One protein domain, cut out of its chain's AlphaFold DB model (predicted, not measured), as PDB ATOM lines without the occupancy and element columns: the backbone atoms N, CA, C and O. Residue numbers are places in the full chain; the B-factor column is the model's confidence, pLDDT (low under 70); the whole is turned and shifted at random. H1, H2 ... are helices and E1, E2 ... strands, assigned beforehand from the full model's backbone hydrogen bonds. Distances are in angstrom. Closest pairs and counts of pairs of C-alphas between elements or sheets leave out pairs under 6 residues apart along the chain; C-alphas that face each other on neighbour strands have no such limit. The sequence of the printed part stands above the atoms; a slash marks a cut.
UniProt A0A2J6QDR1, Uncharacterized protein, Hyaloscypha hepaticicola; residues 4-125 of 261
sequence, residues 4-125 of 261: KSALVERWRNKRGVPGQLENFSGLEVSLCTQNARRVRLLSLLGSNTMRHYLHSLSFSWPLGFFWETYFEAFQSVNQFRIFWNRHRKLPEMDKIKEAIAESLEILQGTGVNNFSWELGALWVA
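Overview. This is residues 4 to 125 of the 261 residues of an uncharacterized protein of Hyaloscypha hepaticicola (UniProt A0A2J6QDR1). One long helix, H7, runs along the longest axis, with H1 side by side with it, and the short helix H3 sits near the middle of the domain. A hairpin of two helices, H5 and H6, lies towards the end where H7 begins, while a two-stranded hairpin, E1 and E2, lies towards the other end, where the loops 30 to 35 and 113 to 118 stick out. The printed part has 122 residues, with seven named helices and two named strands in the order H1 H2 E1 E2 H3 H4 H5 H6 H7; the sheet's order is E1 - E2, antiparallel, and the class is mostly helix. The whole is compact, with a radius of gyration of the C-alphas of 14.4 A, and elongated, spanning 44 by 26 by 25 A.

Arrangement. Begin at H1, residues 4 to 12, which touches H7, residues 93 to 109, at a shallow tilt of 26 degrees, opposite ways; the closest C-alphas, of Trp 11 and Ala 101, are 5.1 A apart. Next, H2, residues 19 to 22, touches H3, residues 41 to 45, with the C-alphas of Leu 21 and Leu 42 closest at 5.2 A. E1, residues 24 to 29, and E2, residues 36 to 40, form an antiparallel hairpin at 149 degrees; look for N 26 and O 39, 2.8 A apart and within hydrogen-bond range. H4, residues 48 to 56, only just touches H7, with 3 pairs of C-alphas within 8 A and residues 99 to 103 of H7 alone; Met 50 and Ser 103 have the closest C-alphas, 6.8 A, and the helices are about perpendicular at 74 degrees. H5, residues 66 to 73, and H6, residues 77 to 87, touch as a helical hairpin, opposite ways at a tilt of 38 degrees, only just steep; their closest C-alphas, of Ala 73 and Phe 80, are 4.5 A apart. H1 and E1 are apart. Each O i to N i+4 pair is within hydrogen-bond range in H1, H3, H4, H5, H6 and H7; H2 is too short for such a pair.

Along the chain. Find C-alpha 4 at (48.822, -5.861, 10.950), where H1 begins its 12.1 A. H2 spans 5.0 A, E1 16.5 A, E2 13.1 A, H3 6.3 A, H4 12.2 A, H5 10.5 A and H6 15.4 A. H7 runs 24.7 A from C-alpha 93 at (39.725, -18.776, 26.408) to C-alpha 109 at (40.911, 1.194, 11.912).

Size, cuts and confidence. The two C-alphas farthest apart, of Lys 89 and Ser 116, are 44.8 A from each other. The printed part has no cut and no long link. After H7, residues 110 to 125 hold no named element, yet residues 124 to 125 pair antiparallel with residues 24 to 25 of E1. In this model the pLDDT is under 70 at residues 4 to 6, 23 to 39 and 109 to 125.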
ATOM      1  N   LYS A   4      49.926  -6.252  10.058       65.69
ATOM      2  CA  LYS A   4      48.822  -5.861  10.950       65.69
ATOM      3  C   LYS A   4      47.562  -6.660  10.620       65.69
ATOM      4  O   LYS A   4      46.970  -7.259  11.504       65.69
ATOM      5  N   SER A   5      47.214  -6.734   9.334       67.19
ATOM      6  CA  SER A   5      46.072  -7.518   8.852       67.19
ATOM      7  C   SER A   5      46.252  -9.010   9.143       67.19
ATOM      8  O   SER A   5      45.313  -9.654   9.587       67.19
ATOM      9  N   ALA A   6      47.467  -9.547   8.986       68.25
ATOM     10  CA  ALA A   6      47.772 -10.939   9.320       68.25
ATOM     11  C   ALA A   6      47.708 -11.218  10.834       68.25
ATOM     12  O   ALA A   6      47.277 -12.292  11.255       68.25
ATOM     13  N   LEU A   7      48.132 -10.261  11.668       76.06
ATOM     14  CA  LEU A   7      48.004 -10.343  13.123       76.06
ATOM     15  C   LEU A   7      46.525 -10.374  13.518       76.06
ATOM     16  O   LEU A   7      46.101 -11.309  14.191       76.06
ATOM     17  N   VAL A   8      45.748  -9.396  13.051       81.00
ATOM     18  CA  VAL A   8      44.302  -9.294  13.289       81.00
ATOM     19  C   VAL A   8      43.593 -10.572  12.843       81.00
ATOM     20  O   VAL A   8      42.869 -11.181  13.627       81.00
ATOM     21  N   GLU A   9      43.880 -11.064  11.639       78.19
ATOM     22  CA  GLU A   9      43.287 -12.289  11.103       78.19
ATOM     23  C   GLU A   9      43.637 -13.534  11.935       78.19
ATOM     24  O   GLU A   9      42.782 -14.393  12.157       78.19
ATOM     25  N   ARG A  10      44.864 -13.649  12.460       83.00
ATOM     26  CA  ARG A  10      45.229 -14.758  13.362       83.00
ATOM     27  C   ARG A  10      44.433 -14.725  14.661       83.00
ATOM     28  O   ARG A  10      44.012 -15.785  15.129       83.00
ATOM     29  N   TRP A  11      44.237 -13.547  15.246       88.31
ATOM     30  CA  TRP A  11      43.449 -13.392  16.469       88.31
ATOM     31  C   TRP A  11      41.960 -13.628  16.216       88.31
ATOM     32  O   TRP A  11      41.350 -14.392  16.962       88.31
ATOM     33  N   ARG A  12      41.421 -13.118  15.102       87.19
ATOM     34  CA  ARG A  12      40.050 -13.384  14.637       87.19
ATOM     35  C   ARG A  12      39.789 -14.880  14.445       87.19
ATOM     36  O   ARG A  12      38.771 -15.399  14.884       87.19
ATOM     37  N   ASN A  13      40.756 -15.603  13.882       86.88
ATOM     38  CA  ASN A  13      40.695 -17.056  13.695       86.88
ATOM     39  C   ASN A  13      41.082 -17.867  14.947       86.88
ATOM     40  O   ASN A  13      41.333 -19.069  14.847       86.88
ATOM     41  N   LYS A  14      41.186 -17.237  16.124       85.25
ATOM     42  CA  LYS A  14      41.542 -17.873  17.407       85.25
ATOM     43  C   LYS A  14      42.905 -18.592  17.417       85.25
ATOM     44  O   LYS A  14      43.170 -19.409  18.303       85.25
ATOM     45  N   ARG A  15      43.807 -18.263  16.486       83.06
ATOM     46  CA  ARG A  15      45.179 -18.805  16.365       83.06
ATOM     47  C   ARG A  15      46.248 -17.896  16.987       83.06
ATOM     48  O   ARG A  15      47.435 -18.184  16.869       83.06
ATOM     49  N   GLY A  16      45.837 -16.800  17.624       82.00
ATOM     50  CA  GLY A  16      46.733 -15.866  18.301       82.00
ATOM     51  C   GLY A  16      47.485 -16.491  19.481       82.00
ATOM     52  O   GLY A  16      46.941 -17.335  20.202       82.00
ATOM     53  N   VAL A  17      48.734 -16.065  19.682       84.50
ATOM     54  CA  VAL A  17      49.598 -16.498  20.795       84.50
ATOM     55  C   VAL A  17      50.189 -15.298  21.550       84.50
ATOM     56  O   VAL A  17      50.459 -14.269  20.929       84.50
ATOM     57  N   PRO A  18      50.473 -15.410  22.864       84.12
ATOM     58  CA  PRO A  18      50.891 -14.282  23.709       84.12
ATOM     59  C   PRO A  18      52.098 -13.512  23.197       84.12
ATOM     60  O   PRO A  18      52.114 -12.284  23.238       84.12
ATOM     61  N   GLY A  19      53.090 -14.227  22.653       77.44
ATOM     62  CA  GLY A  19      54.306 -13.613  22.120       77.44
ATOM     63  C   GLY A  19      54.022 -12.556  21.050       77.44
ATOM     64  O   GLY A  19      54.782 -11.604  20.913       77.44
ATOM     65  N   GLN A  20      52.893 -12.662  20.343       76.75
ATOM     66  CA  GLN A  20      52.468 -11.677  19.350       76.75
ATOM     67  C   GLN A  20      51.932 -10.370  19.952       76.75
ATOM     68  O   GLN A  20      51.823  -9.380  19.242       76.75
ATOM     69  N   LEU A  21      51.587 -10.333  21.238       81.56
ATOM     70  CA  LEU A  21      51.191  -9.100  21.934       81.56
ATOM     71  C   LEU A  21      52.346  -8.524  22.754       81.56
ATOM     72  O   LEU A  21      52.443  -7.315  22.951       81.56
ATOM     73  N   GLU A  22      53.241  -9.396  23.216       77.44
ATOM     74  CA  GLU A  22      54.411  -9.032  24.014       77.44
ATOM     75  C   GLU A  22      55.520  -8.391  23.174       77.44
ATOM     76  O   GLU A  22      56.171  -7.446  23.624       77.44
ATOM     77  N   ASN A  23      55.739  -8.910  21.962       63.62
ATOM     78  CA  ASN A  23      56.869  -8.529  21.116       63.62
ATOM     79  C   ASN A  23      56.577  -7.352  20.187       63.62
ATOM     80  O   ASN A  23      57.483  -6.924  19.487       63.62
ATOM     81  N   PHE A  24      55.343  -6.854  20.126       62.31
ATOM     82  CA  PHE A  24      54.958  -5.818  19.169       62.31
ATOM     83  C   PHE A  24      54.715  -4.486  19.878       62.31
ATOM     84  O   PHE A  24      54.173  -4.439  20.987       62.31
ATOM     85  N   SER A  25      55.137  -3.392  19.240       59.31
ATOM     86  CA  SER A  25      54.874  -2.034  19.715       59.31
ATOM     87  C   SER A  25      53.685  -1.442  18.968       59.31
ATOM     88  O   SER A  25      53.596  -1.547  17.744       59.31
ATOM     89  N   GLY A  26      52.800  -0.773  19.693       61.69
ATOM     90  CA  GLY A  26      51.886   0.198  19.114       61.69
ATOM     91  C   GLY A  26      52.310   1.626  19.445       61.69
ATOM     92  O   GLY A  26      53.258   1.869  20.200       61.69
ATOM     93  N   LEU A  27      51.607   2.577  18.847       57.94
ATOM     94  CA  LEU A  27      51.779   4.001  19.081       57.94
ATOM     95  C   LEU A  27      50.530   4.521  19.773       57.94
ATOM     96  O   LEU A  27      49.422   4.355  19.270       57.94
ATOM     97  N   GLU A  28      50.725   5.156  20.918       58.94
ATOM     98  CA  GLU A  28      49.689   5.925  21.588       58.94
ATOM     99  C   GLU A  28      49.906   7.394  21.241       58.94
ATOM    100  O   GLU A  28      51.003   7.917  21.451       58.94
ATOM    101  N   VAL A  29      48.879   8.045  20.702       53.09
ATOM    102  CA  VAL A  29      48.891   9.480  20.411       53.09
ATOM    103  C   VAL A  29      47.904  10.155  21.350       53.09
ATOM    104  O   VAL A  29      46.719   9.828  21.366       53.09
ATOM    105  N   SER A  30      48.395  11.090  22.153       49.09
ATOM    106  CA  SER A  30      47.546  11.942  22.975       49.09
ATOM    107  C   SER A  30      46.894  12.987  22.081       49.09
ATOM    108  O   SER A  30      47.585  13.848  21.550       49.09
ATOM    109  N   LEU A  31      45.567  12.961  21.946       46.47
ATOM    110  CA  LEU A  31      44.852  13.988  21.178       46.47
ATOM    111  C   LEU A  31      44.968  15.381  21.820       46.47
ATOM    112  O   LEU A  31      45.032  16.376  21.110       46.47
ATOM    113  N   CYS A  32      45.054  15.451  23.153       38.16
ATOM    114  CA  CYS A  32      45.140  16.721  23.879       38.16
ATOM    115  C   CYS A  32      46.514  17.391  23.771       38.16
ATOM    116  O   CYS A  32      46.600  18.612  23.790       38.16
ATOM    117  N   THR A  33      47.593  16.604  23.710       41.62
ATOM    118  CA  THR A  33      48.970  17.136  23.693       41.62
ATOM    119  C   THR A  33      49.677  16.933  22.359       41.62
ATOM    120  O   THR A  33      50.812  17.369  22.209       41.62
ATOM    121  N   GLN A  34      49.040  16.224  21.423       44.62
ATOM    122  CA  GLN A  34      49.601  15.757  20.148       44.62
ATOM    123  C   GLN A  34      50.898  14.940  20.284       44.62
ATOM    124  O   GLN A  34      51.539  14.593  19.295       44.62
ATOM    125  N   ASN A  35      51.268  14.562  21.511       45.12
ATOM    126  CA  ASN A  35      52.438  13.746  21.768       45.12
ATOM    127  C   ASN A  35      52.162  12.296  21.394       45.12
ATOM    128  O   ASN A  35      51.146  11.714  21.782       45.12
ATOM    129  N   ALA A  36      53.123  11.696  20.702       54.69
ATOM    130  CA  ALA A  36      53.096  10.294  20.338       54.69
ATOM    131  C   ALA A  36      54.169   9.533  21.121       54.69
ATOM    132  O   ALA A  36      55.332   9.937  21.164       54.69
ATOM    133  N   ARG A  37      53.799   8.405  21.727       55.81
ATOM    134  CA  ARG A  37      54.738   7.521  22.426       55.81
ATOM    135  C   ARG A  37      54.611   6.086  21.944       55.81
ATOM    136  O   ARG A  37      53.516   5.585  21.692       55.81
ATOM    137  N   ARG A  38      55.754   5.403  21.850       62.50
ATOM    138  CA  ARG A  38      55.789   3.956  21.614       62.50
ATOM    139  C   ARG A  38      55.395   3.237  22.896       62.50
ATOM    140  O   ARG A  38      55.952   3.500  23.958       62.50
ATOM    141  N   VAL A  39      54.469   2.303  22.778       66.06
ATOM    142  CA  VAL A  39      53.954   1.491  23.881       66.06
ATOM    143  C   VAL A  39      53.861   0.043  23.429       66.06
ATOM    144  O   VAL A  39      53.762  -0.247  22.239       66.06
ATOM    145  N   ARG A  40      53.917  -0.905  24.364       73.00
ATOM    146  CA  ARG A  40      53.677  -2.309  24.012       73.00
ATOM    147  C   ARG A  40      52.239  -2.466  23.560       73.00
ATOM    148  O   ARG A  40      51.341  -1.873  24.152       73.00
ATOM    149  N   LEU A  41      52.026  -3.322  22.572       78.88
ATOM    150  CA  LEU A  41      50.687  -3.694  22.154       78.88
ATOM    151  C   LEU A  41      49.873  -4.230  23.340       78.88
ATOM    152  O   LEU A  41      48.748  -3.801  23.563       78.88
ATOM    153  N   LEU A  42      50.491  -5.067  24.173       85.56
ATOM    154  CA  LEU A  42      49.895  -5.506  25.430       85.56
ATOM    155  C   LEU A  42      49.396  -4.329  26.299       85.56
ATOM    156  O   LEU A  42      48.265  -4.337  26.764       85.56
ATOM    157  N   SER A  43      50.203  -3.281  26.465       81.44
ATOM    158  CA  SER A  43      49.820  -2.113  27.267       81.44
ATOM    159  C   SER A  43      48.689  -1.296  26.632       81.44
ATOM    160  O   SER A  43      47.853  -0.767  27.356       81.44
ATOM    161  N   LEU A  44      48.621  -1.218  25.299       81.06
ATOM    162  CA  LEU A  44      47.503  -0.572  24.598       81.06
ATOM    163  C   LEU A  44      46.188  -1.316  24.807       81.06
ATOM    164  O   LEU A  44      45.166  -0.692  25.093       81.06
ATOM    165  N   LEU A  45      46.221  -2.643  24.691       87.25
ATOM    166  CA  LEU A  45      45.053  -3.495  24.907       87.25
ATOM    167  C   LEU A  45      44.552  -3.416  26.357       87.25
ATOM    168  O   LEU A  45      43.352  -3.488  26.592       87.25
ATOM    169  N   GLY A  46      45.462  -3.208  27.313       86.94
ATOM    170  CA  GLY A  46      45.146  -2.986  28.726       86.94
ATOM    171  C   GLY A  46      44.768  -1.550  29.108       86.94
ATOM    172  O   GLY A  46      44.569  -1.277  30.290       86.94
ATOM    173  N   SER A  47      44.723  -0.615  28.156       80.94
ATOM    174  CA  SER A  47      44.499   0.806  28.450       80.94
ATOM    175  C   SER A  47      43.051   1.111  28.849       80.94
ATOM    176  O   SER A  47      42.112   0.428  28.436       80.94
ATOM    177  N   ASN A  48      42.853   2.217  29.576       76.88
ATOM    178  CA  ASN A  48      41.512   2.729  29.879       76.88
ATOM    179  C   ASN A  48      40.701   3.017  28.606       76.88
ATOM    180  O   ASN A  48      39.492   2.826  28.595       76.88
ATOM    181  N   THR A  49      41.349   3.437  27.518       75.12
ATOM    182  CA  THR A  49      40.680   3.644  26.226       75.12
ATOM    183  C   THR A  49      40.076   2.345  25.705       75.12
ATOM    184  O   THR A  49      38.900   2.316  25.350       75.12
ATOM    185  N   MET A  50      40.849   1.256  25.712       83.12
ATOM    186  CA  MET A  50      40.355  -0.043  25.250       83.12
ATOM    187  C   MET A  50      39.290  -0.618  26.187       83.12
ATOM    188  O   MET A  50      38.308  -1.208  25.740       83.12
ATOM    189  N   ARG A  51      39.436  -0.368  27.491       85.06
ATOM    190  CA  ARG A  51      38.421  -0.671  28.501       85.06
ATOM    191  C   ARG A  51      37.090   0.012  28.200       85.06
ATOM    192  O   ARG A  51      36.069  -0.664  28.132       85.06
ATOM    193  N   HIS A  52      37.083   1.319  27.960       76.25
ATOM    194  CA  HIS A  52      35.852   2.028  27.603       76.25
ATOM    195  C   HIS A  52      35.274   1.554  26.265       76.25
ATOM    196  O   HIS A  52      34.058   1.434  26.147       76.25
ATOM    197  N   TYR A  53      36.122   1.233  25.284       82.12
ATOM    198  CA  TYR A  53      35.674   0.700  23.997       82.12
ATOM    199  C   TYR A  53      34.926  -0.629  24.158       82.12
ATOM    200  O   TYR A  53      33.761  -0.721  23.776       82.12
ATOM    201  N   LEU A  54      35.538  -1.630  24.798       85.06
ATOM    202  CA  LEU A  54      34.884  -2.923  25.023       85.06
ATOM    203  C   LEU A  54      33.610  -2.785  25.874       85.06
ATOM    204  O   LEU A  54      32.647  -3.521  25.665       85.06
ATOM    205  N   HIS A  55      33.575  -1.813  26.789       85.62
ATOM    206  CA  HIS A  55      32.377  -1.499  27.560       85.62
ATOM    207  C   HIS A  55      31.274  -0.908  26.668       85.62
ATOM    208  O   HIS A  55      30.125  -1.324  26.765       85.62
ATOM    209  N   SER A  56      31.605   0.022  25.763       79.75
ATOM    210  CA  SER A  56      30.640   0.607  24.818       79.75
ATOM    211  C   SER A  56      30.060  -0.410  23.835       79.75
ATOM    212  O   SER A  56      28.900  -0.291  23.452       79.75
ATOM    213  N   LEU A  57      30.823  -1.452  23.496       85.56
ATOM    214  CA  LEU A  57      30.339  -2.582  22.706       85.56
ATOM    215  C   LEU A  57      29.403  -3.515  23.486       85.56
ATOM    216  O   LEU A  57      28.872  -4.458  22.906       85.56
ATOM    217  N   SER A  58      29.220  -3.295  24.793       85.12
ATOM    218  CA  SER A  58      28.536  -4.237  25.685       85.12
ATOM    219  C   SER A  58      29.119  -5.652  25.570       85.12
ATOM    220  O   SER A  58      28.382  -6.638  25.506       85.12
ATOM    221  N   PHE A  59      30.454  -5.761  25.494       89.00
ATOM    222  CA  PHE A  59      31.127  -7.037  25.267       89.00
ATOM    223  C   PHE A  59      30.742  -8.065  26.342       89.00
ATOM    224  O   PHE A  59      30.932  -7.845  27.541       89.00
ATOM    225  N   SER A  60      30.213  -9.209  25.906       87.50
ATOM    226  CA  SER A  60      29.681 -10.238  26.800       87.50
ATOM    227  C   SER A  60      30.794 -11.115  27.375       87.50
ATOM    228  O   SER A  60      31.248 -12.074  26.740       87.50
ATOM    229  N   TRP A  61      31.185 -10.830  28.614       87.94
ATOM    230  CA  TRP A  61      32.086 -11.688  29.384       87.94
ATOM    231  C   TRP A  61      31.359 -12.906  29.965       87.94
ATOM    232  O   TRP A  61      30.176 -12.807  30.284       87.94
ATOM    233  N   PRO A  62      32.051 -14.047  30.159       82.06
ATOM    234  CA  PRO A  62      31.458 -15.225  30.796       82.06
ATOM    235  C   PRO A  62      30.970 -14.960  32.225       82.06
ATOM    236  O   PRO A  62      29.975 -15.531  32.658       82.06
ATOM    237  N   LEU A  63      31.696 -14.116  32.969       80.38
ATOM    238  CA  LEU A  63      31.460 -13.816  34.380       80.38
ATOM    239  C   LEU A  63      31.763 -12.335  34.651       80.38
ATOM    240  O   LEU A  63      32.691 -11.773  34.073       80.38
ATOM    241  N   GLY A  64      31.023 -11.706  35.569       74.88
ATOM    242  CA  GLY A  64      31.165 -10.268  35.855       74.88
ATOM    243  C   GLY A  64      32.548  -9.858  36.385       74.88
ATOM    244  O   GLY A  64      33.043  -8.788  36.049       74.88
ATOM    245  N   PHE A  65      33.226 -10.727  37.144       79.94
ATOM    246  CA  PHE A  65      34.580 -10.454  37.658       79.94
ATOM    247  C   PHE A  65      35.683 -10.606  36.596       79.94
ATOM    248  O   PHE A  65      36.842 -10.247  36.830       79.94
ATOM    249  N   PHE A  66      35.351 -11.167  35.431       86.94
ATOM    250  CA  PHE A  66      36.325 -11.425  34.375       86.94
ATOM    251  C   PHE A  66      36.841 -10.127  33.750       86.94
ATOM    252  O   PHE A  66      37.971 -10.078  33.280       86.94
ATOM    253  N   TRP A  67      36.037  -9.062  33.811       88.06
ATOM    254  CA  TRP A  67      36.393  -7.734  33.325       88.06
ATOM    255  C   TRP A  67      37.661  -7.184  33.982       88.06
ATOM    256  O   TRP A  67      38.648  -6.907  33.300       88.06
ATOM    257  N   GLU A  68      37.666  -7.062  35.310       89.75
ATOM    258  CA  GLU A  68      38.808  -6.480  36.023       89.75
ATOM    259  C   GLU A  68      40.031  -7.389  35.942       89.75
ATOM    260  O   GLU A  68      41.113  -6.932  35.582       89.75
ATOM    261  N   THR A  69      39.846  -8.695  36.150       90.81
ATOM    262  CA  THR A  69      40.949  -9.668  36.061       90.81
ATOM    263  C   THR A  69      41.582  -9.721  34.669       90.81
ATOM    264  O   THR A  69      42.798  -9.898  34.561       90.81
ATOM    265  N   TYR A  70      40.796  -9.521  33.604       92.19
ATOM    266  CA  TYR A  70      41.310  -9.357  32.249       92.19
ATOM    267  C   TYR A  70      42.209  -8.124  32.172       92.19
ATOM    268  O   TYR A  70      43.385  -8.268  31.870       92.19
ATOM    269  N   PHE A  71      41.725  -6.924  32.497       91.81
ATOM    270  CA  PHE A  71      42.527  -5.700  32.348       91.81
ATOM    271  C   PHE A  71      43.726  -5.611  33.304       91.81
ATOM    272  O   PHE A  71      44.763  -5.056  32.930       91.81
ATOM    273  N   GLU A  72      43.631  -6.187  34.501       91.25
ATOM    274  CA  GLU A  72      44.762  -6.340  35.422       91.25
ATOM    275  C   GLU A  72      45.874  -7.194  34.805       91.25
ATOM    276  O   GLU A  72      47.057  -6.885  34.956       91.25
ATOM    277  N   ALA A  73      45.520  -8.232  34.042       92.94
ATOM    278  CA  ALA A  73      46.504  -9.090  33.396       92.94
ATOM    279  C   ALA A  73      47.369  -8.335  32.373       92.94
ATOM    280  O   ALA A  73      48.541  -8.667  32.206       92.94
ATOM    281  N   PHE A  74      46.837  -7.306  31.708       90.19
ATOM    282  CA  PHE A  74      47.562  -6.550  30.677       90.19
ATOM    283  C   PHE A  74      48.508  -5.476  31.242       90.19
ATOM    284  O   PHE A  74      49.278  -4.888  30.479       90.19
ATOM    285  N   GLN A  75      48.524  -5.252  32.563       84.19
ATOM    286  CA  GLN A  75      49.424  -4.279  33.201       84.19
ATOM    287  C   GLN A  75      50.902  -4.680  33.082       84.19
ATOM    288  O   GLN A  75      51.792  -3.828  33.055       84.19
ATOM    289  N   SER A  76      51.197  -5.979  32.963       84.88
ATOM    290  CA  SER A  76      52.558  -6.463  32.738       84.88
ATOM    291  C   SER A  76      52.603  -7.763  31.939       84.88
ATOM    292  O   SER A  76      51.705  -8.596  31.997       84.88
ATOM    293  N   VAL A  77      53.721  -7.989  31.239       84.25
ATOM    294  CA  VAL A  77      53.962  -9.237  30.486       84.25
ATOM    295  C   VAL A  77      53.879 -10.468  31.394       84.25
ATOM    296  O   VAL A  77      53.346 -11.500  30.999       84.25
ATOM    297  N   ASN A  78      54.382 -10.367  32.627       89.38
ATOM    298  CA  ASN A  78      54.375 -11.489  33.562       89.38
ATOM    299  C   ASN A  78      52.949 -11.845  34.002       89.38
ATOM    300  O   ASN A  78      52.585 -13.019  33.961       89.38
ATOM    301  N   GLN A  79      52.141 -10.849  34.374       91.25
ATOM    302  CA  GLN A  79      50.740 -11.072  34.745       91.25
ATOM    303  C   GLN A  79      49.939 -11.620  33.566       91.25
ATOM    304  O   GLN A  79      49.204 -12.591  33.739       91.25
ATOM    305  N   PHE A  80      50.163 -11.094  32.360       92.69
ATOM    306  CA  PHE A  80      49.498 -11.589  31.162       92.69
ATOM    307  C   PHE A  80      49.830 -13.055  30.886       92.69
ATOM    308  O   PHE A  80      48.936 -13.848  30.614       92.69
ATOM    309  N   ARG A  81      51.099 -13.458  31.020       92.69
ATOM    310  CA  ARG A  81      51.501 -14.864  30.861       92.69
ATOM    311  C   ARG A  81      50.863 -15.777  31.902       92.69
ATOM    312  O   ARG A  81      50.436 -16.875  31.551       92.69
ATOM    313  N   ILE A  82      50.796 -15.346  33.164       93.19
ATOM    314  CA  ILE A  82      50.133 -16.101  34.240       93.19
ATOM    315  C   ILE A  82      48.649 -16.274  33.910       93.19
ATOM    316  O   ILE A  82      48.143 -17.398  33.902       93.19
ATOM    317  N   PHE A  83      47.974 -15.175  33.571       93.44
ATOM    318  CA  PHE A  83      46.571 -15.164  33.173       93.44
ATOM    319  C   PHE A  83      46.316 -16.065  31.959       93.44
ATOM    320  O   PHE A  83      45.433 -16.922  32.004       93.44
ATOM    321  N   TRP A  84      47.129 -15.947  30.909       92.75
ATOM    322  CA  TRP A  84      47.016 -16.759  29.703       92.75
ATOM    323  C   TRP A  84      47.190 -18.246  30.003       92.75
ATOM    324  O   TRP A  84      46.371 -19.065  29.598       92.75
ATOM    325  N   ASN A  85      48.234 -18.620  30.745       92.81
ATOM    326  CA  ASN A  85      48.509 -20.022  31.061       92.81
ATOM    327  C   ASN A  85      47.428 -20.656  31.938       92.81
ATOM    328  O   ASN A  85      47.147 -21.844  31.766       92.81
ATOM    329  N   ARG A  86      46.813 -19.872  32.830       92.06
ATOM    330  CA  ARG A  86      45.679 -20.305  33.651       92.06
ATOM    331  C   ARG A  86      44.447 -20.615  32.803       92.06
ATOM    332  O   ARG A  86      43.787 -21.615  33.059       92.06
ATOM    333  N   HIS A  87      44.170 -19.804  31.783       90.44
ATOM    334  CA  HIS A  87      42.938 -19.911  30.997       90.44
ATOM    335  C   HIS A  87      43.089 -20.671  29.674       90.44
ATOM    336  O   HIS A  87      42.085 -21.071  29.103       90.44
ATOM    337  N   ARG A  88      44.309 -20.968  29.197       88.88
ATOM    338  CA  ARG A  88      44.551 -21.561  27.859       88.88
ATOM    339  C   ARG A  88      43.827 -22.880  27.559       88.88
ATOM    340  O   ARG A  88      43.750 -23.254  26.393       88.88
ATOM    341  N   LYS A  89      43.393 -23.616  28.586       89.69
ATOM    342  CA  LYS A  89      42.661 -24.893  28.465       89.69
ATOM    343  C   LYS A  89      41.195 -24.789  28.896       89.69
ATOM    344  O   LYS A  89      40.508 -25.804  28.903       89.69
ATOM    345  N   LEU A  90      40.747 -23.607  29.310       89.06
ATOM    346  CA  LEU A  90      39.404 -23.392  29.827       89.06
ATOM    347  C   LEU A  90      38.470 -22.864  28.721       89.06
ATOM    348  O   LEU A  90      38.957 -22.230  27.777       89.06
ATOM    349  N   PRO A  91      37.149 -23.100  28.810       85.50
ATOM    350  CA  PRO A  91      36.181 -22.638  27.808       85.50
ATOM    351  C   PRO A  91      36.186 -21.116  27.582       85.50
ATOM    352  O   PRO A  91      35.949 -20.643  26.473       85.50
ATOM    353  N   GLU A  92      36.511 -20.335  28.610       86.56
ATOM    354  CA  GLU A  92      36.550 -18.867  28.589       86.56
ATOM    355  C   GLU A  92      37.667 -18.313  27.693       86.56
ATOM    356  O   GLU A  92      37.663 -17.130  27.343       86.56
ATOM    357  N   MET A  93      38.615 -19.158  27.277       89.88
ATOM    358  CA  MET A  93      39.725 -18.776  26.408       89.88
ATOM    359  C   MET A  93      39.266 -18.166  25.085       89.88
ATOM    360  O   MET A  93      39.908 -17.254  24.555       89.88
ATOM    361  N   ASP A  94      38.150 -18.652  24.554       89.31
ATOM    362  CA  ASP A  94      37.587 -18.136  23.314       89.31
ATOM    363  C   ASP A  94      37.114 -16.692  23.471       89.31
ATOM    364  O   ASP A  94      37.381 -15.879  22.588       89.31
ATOM    365  N   LYS A  95      36.525 -16.342  24.622       90.75
ATOM    366  CA  LYS A  95      36.129 -14.963  24.934       90.75
ATOM    367  C   LYS A  95      37.324 -14.038  25.118       90.75
ATOM    368  O   LYS A  95      37.290 -12.907  24.648       90.75
ATOM    369  N   ILE A  96      38.410 -14.525  25.721       91.94
ATOM    370  CA  ILE A  96      39.668 -13.765  25.821       91.94
ATOM    371  C   ILE A  96      40.210 -13.444  24.423       91.94
ATOM    372  O   ILE A  96      40.585 -12.307  24.142       91.94
ATOM    373  N   LYS A  97      40.257 -14.444  23.533       92.12
ATOM    374  CA  LYS A  97      40.737 -14.256  22.156       92.12
ATOM    375  C   LYS A  97      39.827 -13.334  21.351       92.12
ATOM    376  O   LYS A  97      40.347 -12.534  20.583       92.12
ATOM    377  N   GLU A  98      38.514 -13.431  21.541       92.38
ATOM    378  CA  GLU A  98      37.513 -12.561  20.917       92.38
ATOM    379  C   GLU A  98      37.700 -11.103  21.358       92.38
ATOM    380  O   GLU A  98      37.845 -10.235  20.507       92.38
ATOM    381  N   ALA A  99      37.845 -10.835  22.662       92.69
ATOM    382  CA  ALA A  99      38.104  -9.486  23.176       92.69
ATOM    383  C   ALA A  99      39.398  -8.879  22.607       92.69
ATOM    384  O   ALA A  99      39.436  -7.704  22.237       92.69
ATOM    385  N   ILE A 100      40.464  -9.684  22.504       93.00
ATOM    386  CA  ILE A 100      41.720  -9.259  21.875       93.00
ATOM    387  C   ILE A 100      41.501  -8.984  20.386       93.00
ATOM    388  O   ILE A 100      41.966  -7.960  19.898       93.00
ATOM    389  N   ALA A 101      40.798  -9.859  19.664       91.38
ATOM    390  CA  ALA A 101      40.522  -9.674  18.243       91.38
ATOM    391  C   ALA A 101      39.735  -8.381  17.983       91.38
ATOM    392  O   ALA A 101      40.178  -7.585  17.164       91.38
ATOM    393  N   GLU A 102      38.663  -8.125  18.737       89.56
ATOM    394  CA  GLU A 102      37.875  -6.883  18.667       89.56
ATOM    395  C   GLU A 102      38.734  -5.641  18.924       89.56
ATOM    396  O   GLU A 102      38.670  -4.644  18.205       89.56
ATOM    397  N   SER A 103      39.603  -5.723  19.932       88.25
ATOM    398  CA  SER A 103      40.529  -4.643  20.271       88.25
ATOM    399  C   SER A 103      41.555  -4.388  19.159       88.25
ATOM    400  O   SER A 103      41.913  -3.245  18.882       88.25
ATOM    401  N   LEU A 104      42.058  -5.440  18.511       86.19
ATOM    402  CA  LEU A 104      42.987  -5.317  17.386       86.19
ATOM    403  C   LEU A 104      42.287  -4.797  16.125       86.19
ATOM    404  O   LEU A 104      42.888  -4.013  15.395       86.19
ATOM    405  N   GLU A 105      41.040  -5.203  15.887       84.81
ATOM    406  CA  GLU A 105      40.216  -4.766  14.758       84.81
ATOM    407  C   GLU A 105      39.996  -3.257  14.804       84.81
ATOM    408  O   GLU A 105      40.314  -2.547  13.847       84.81
ATOM    409  N   ILE A 106      39.524  -2.746  15.947       79.06
ATOM    410  CA  ILE A 106      39.289  -1.311  16.082       79.06
ATOM    411  C   ILE A 106      40.588  -0.550  15.926       79.06
ATOM    412  O   ILE A 106      40.619   0.456  15.229       79.06
ATOM    413  N   LEU A 107      41.683  -1.046  16.503       75.81
ATOM    414  CA  LEU A 107      42.948  -0.347  16.405       75.81
ATOM    415  C   LEU A 107      43.628  -0.469  15.028       75.81
ATOM    416  O   LEU A 107      44.563   0.276  14.734       75.81
ATOM    417  N   GLN A 108      43.211  -1.417  14.188       71.00
ATOM    418  CA  GLN A 108      43.582  -1.441  12.774       71.00
ATOM    419  C   GLN A 108      42.896  -0.292  12.023       71.00
ATOM    420  O   GLN A 108      43.462   0.223  11.056       71.00
ATOM    421  N   GLY A 109      41.690   0.085  12.458       61.59
ATOM    422  CA  GLY A 109      40.911   1.194  11.912       61.59
ATOM    423  C   GLY A 109      41.108   2.535  12.624       61.59
ATOM    424  O   GLY A 109      40.722   3.559  12.065       61.59
ATOM    425  N   THR A 110      41.682   2.573  13.834       58.12
ATOM    426  CA  THR A 110      41.900   3.831  14.559       58.12
ATOM    427  C   THR A 110      43.053   4.583  13.951       58.12
ATOM    428  O   THR A 110      44.092   3.999  13.730       58.12
ATOM    429  N   GLY A 111      42.890   5.883  13.721       52.09
ATOM    430  CA  GLY A 111      43.814   6.685  12.935       52.09
ATOM    431  C   GLY A 111      43.357   6.789  11.472       52.09
ATOM    432  O   GLY A 111      42.271   6.356  11.107       52.09
ATOM    433  N   VAL A 112      44.115   7.445  10.613       48.28
ATOM    434  CA  VAL A 112      43.469   8.236   9.571       48.28
ATOM    435  C   VAL A 112      43.309   7.516   8.246       48.28
ATOM    436  O   VAL A 112      44.245   7.200   7.516       48.28
ATOM    437  N   ASN A 113      42.042   7.205   8.022       39.81
ATOM    438  CA  ASN A 113      41.100   7.879   7.127       39.81
ATOM    439  C   ASN A 113      41.578   8.294   5.721       39.81
ATOM    440  O   ASN A 113      42.354   9.227   5.512       39.81
ATOM    441  N   ASN A 114      40.952   7.651   4.738       39.16
ATOM    442  CA  ASN A 114      41.215   7.783   3.311       39.16
ATOM    443  C   ASN A 114      40.568   9.008   2.639       39.16
ATOM    444  O   ASN A 114      40.744   9.184   1.436       39.16
ATOM    445  N   PHE A 115      39.851   9.864   3.373       39.94
ATOM    446  CA  PHE A 115      39.433  11.176   2.862       39.94
ATOM    447  C   PHE A 115      40.434  12.290   3.212       39.94
ATOM    448  O   PHE A 115      40.470  13.302   2.520       39.94
ATOM    449  N   SER A 116      41.267  12.095   4.246       40.12
ATOM    450  CA  SER A 116      42.117  13.145   4.833       40.12
ATOM    451  C   SER A 116      43.605  12.787   5.029       40.12
ATOM    452  O   SER A 116      44.382  13.690   5.303       40.12
ATOM    453  N   TRP A 117      44.028  11.528   4.818       40.06
ATOM    454  CA  TRP A 117      45.436  11.092   4.630       40.06
ATOM    455  C   TRP A 117      46.432  11.036   5.833       40.06
ATOM    456  O   TRP A 117      47.637  11.050   5.601       40.06
ATOM    457  N   GLU A 118      46.038  10.852   7.101       31.17
ATOM    458  CA  GLU A 118      46.966  10.980   8.275       31.17
ATOM    459  C   GLU A 118      47.133   9.792   9.297       31.17
ATOM    460  O   GLU A 118      46.947   9.972  10.480       31.17
ATOM    461  N   LEU A 119      47.394   8.524   8.960       40.16
ATOM    462  CA  LEU A 119      47.810   7.451   9.923       40.16
ATOM    463  C   LEU A 119      46.832   6.744  10.909       40.16
ATOM    464  O   LEU A 119      46.593   7.186  12.029       40.16
ATOM    465  N   GLY A 120      46.403   5.532  10.504       41.41
ATOM    466  CA  GLY A 120      45.625   4.459  11.172       41.41
ATOM    467  C   GLY A 120      46.272   3.708  12.343       41.41
ATOM    468  O   GLY A 120      46.269   2.483  12.336       41.41
ATOM    469  N   ALA A 121      46.841   4.408  13.326       46.47
ATOM    470  CA  ALA A 121      47.620   3.840  14.431       46.47
ATOM    471  C   ALA A 121      48.922   3.205  13.918       46.47
ATOM    472  O   ALA A 121      48.975   2.310  13.066       46.47
ATOM    473  N   LEU A 122      50.049   3.715  14.405       46.53
ATOM    474  CA  LEU A 122      51.365   3.255  13.984       46.53
ATOM    475  C   LEU A 122      51.733   2.019  14.816       46.53
ATOM    476  O   LEU A 122      52.244   2.118  15.925       46.53
ATOM    477  N   TRP A 123      51.468   0.831  14.284       51.81
ATOM    478  CA  TRP A 123      52.046  -0.388  14.835       51.81
ATOM    479  C   TRP A 123      53.439  -0.506  14.254       51.81
ATOM    480  O   TRP A 123      53.610  -0.415  13.035       51.81
ATOM    481  N   VAL A 124      54.431  -0.699  15.109       42.56
ATOM    482  CA  VAL A 124      55.797  -0.966  14.678       42.56
ATOM    483  C   VAL A 124      56.156  -2.334  15.222       42.56
ATOM    484  O   VAL A 124      56.121  -2.569  16.432       42.56
ATOM    485  N   ALA A 125      56.484  -3.254  14.318       39.19
ATOM    486  CA  ALA A 125      57.167  -4.470  14.706       39.19
ATOM    487  C   ALA A 125      58.511  -4.049  15.314       39.19
ATOM    488  O   ALA A 125      59.357  -3.468  14.639       39.19
TER     489      ALA A 125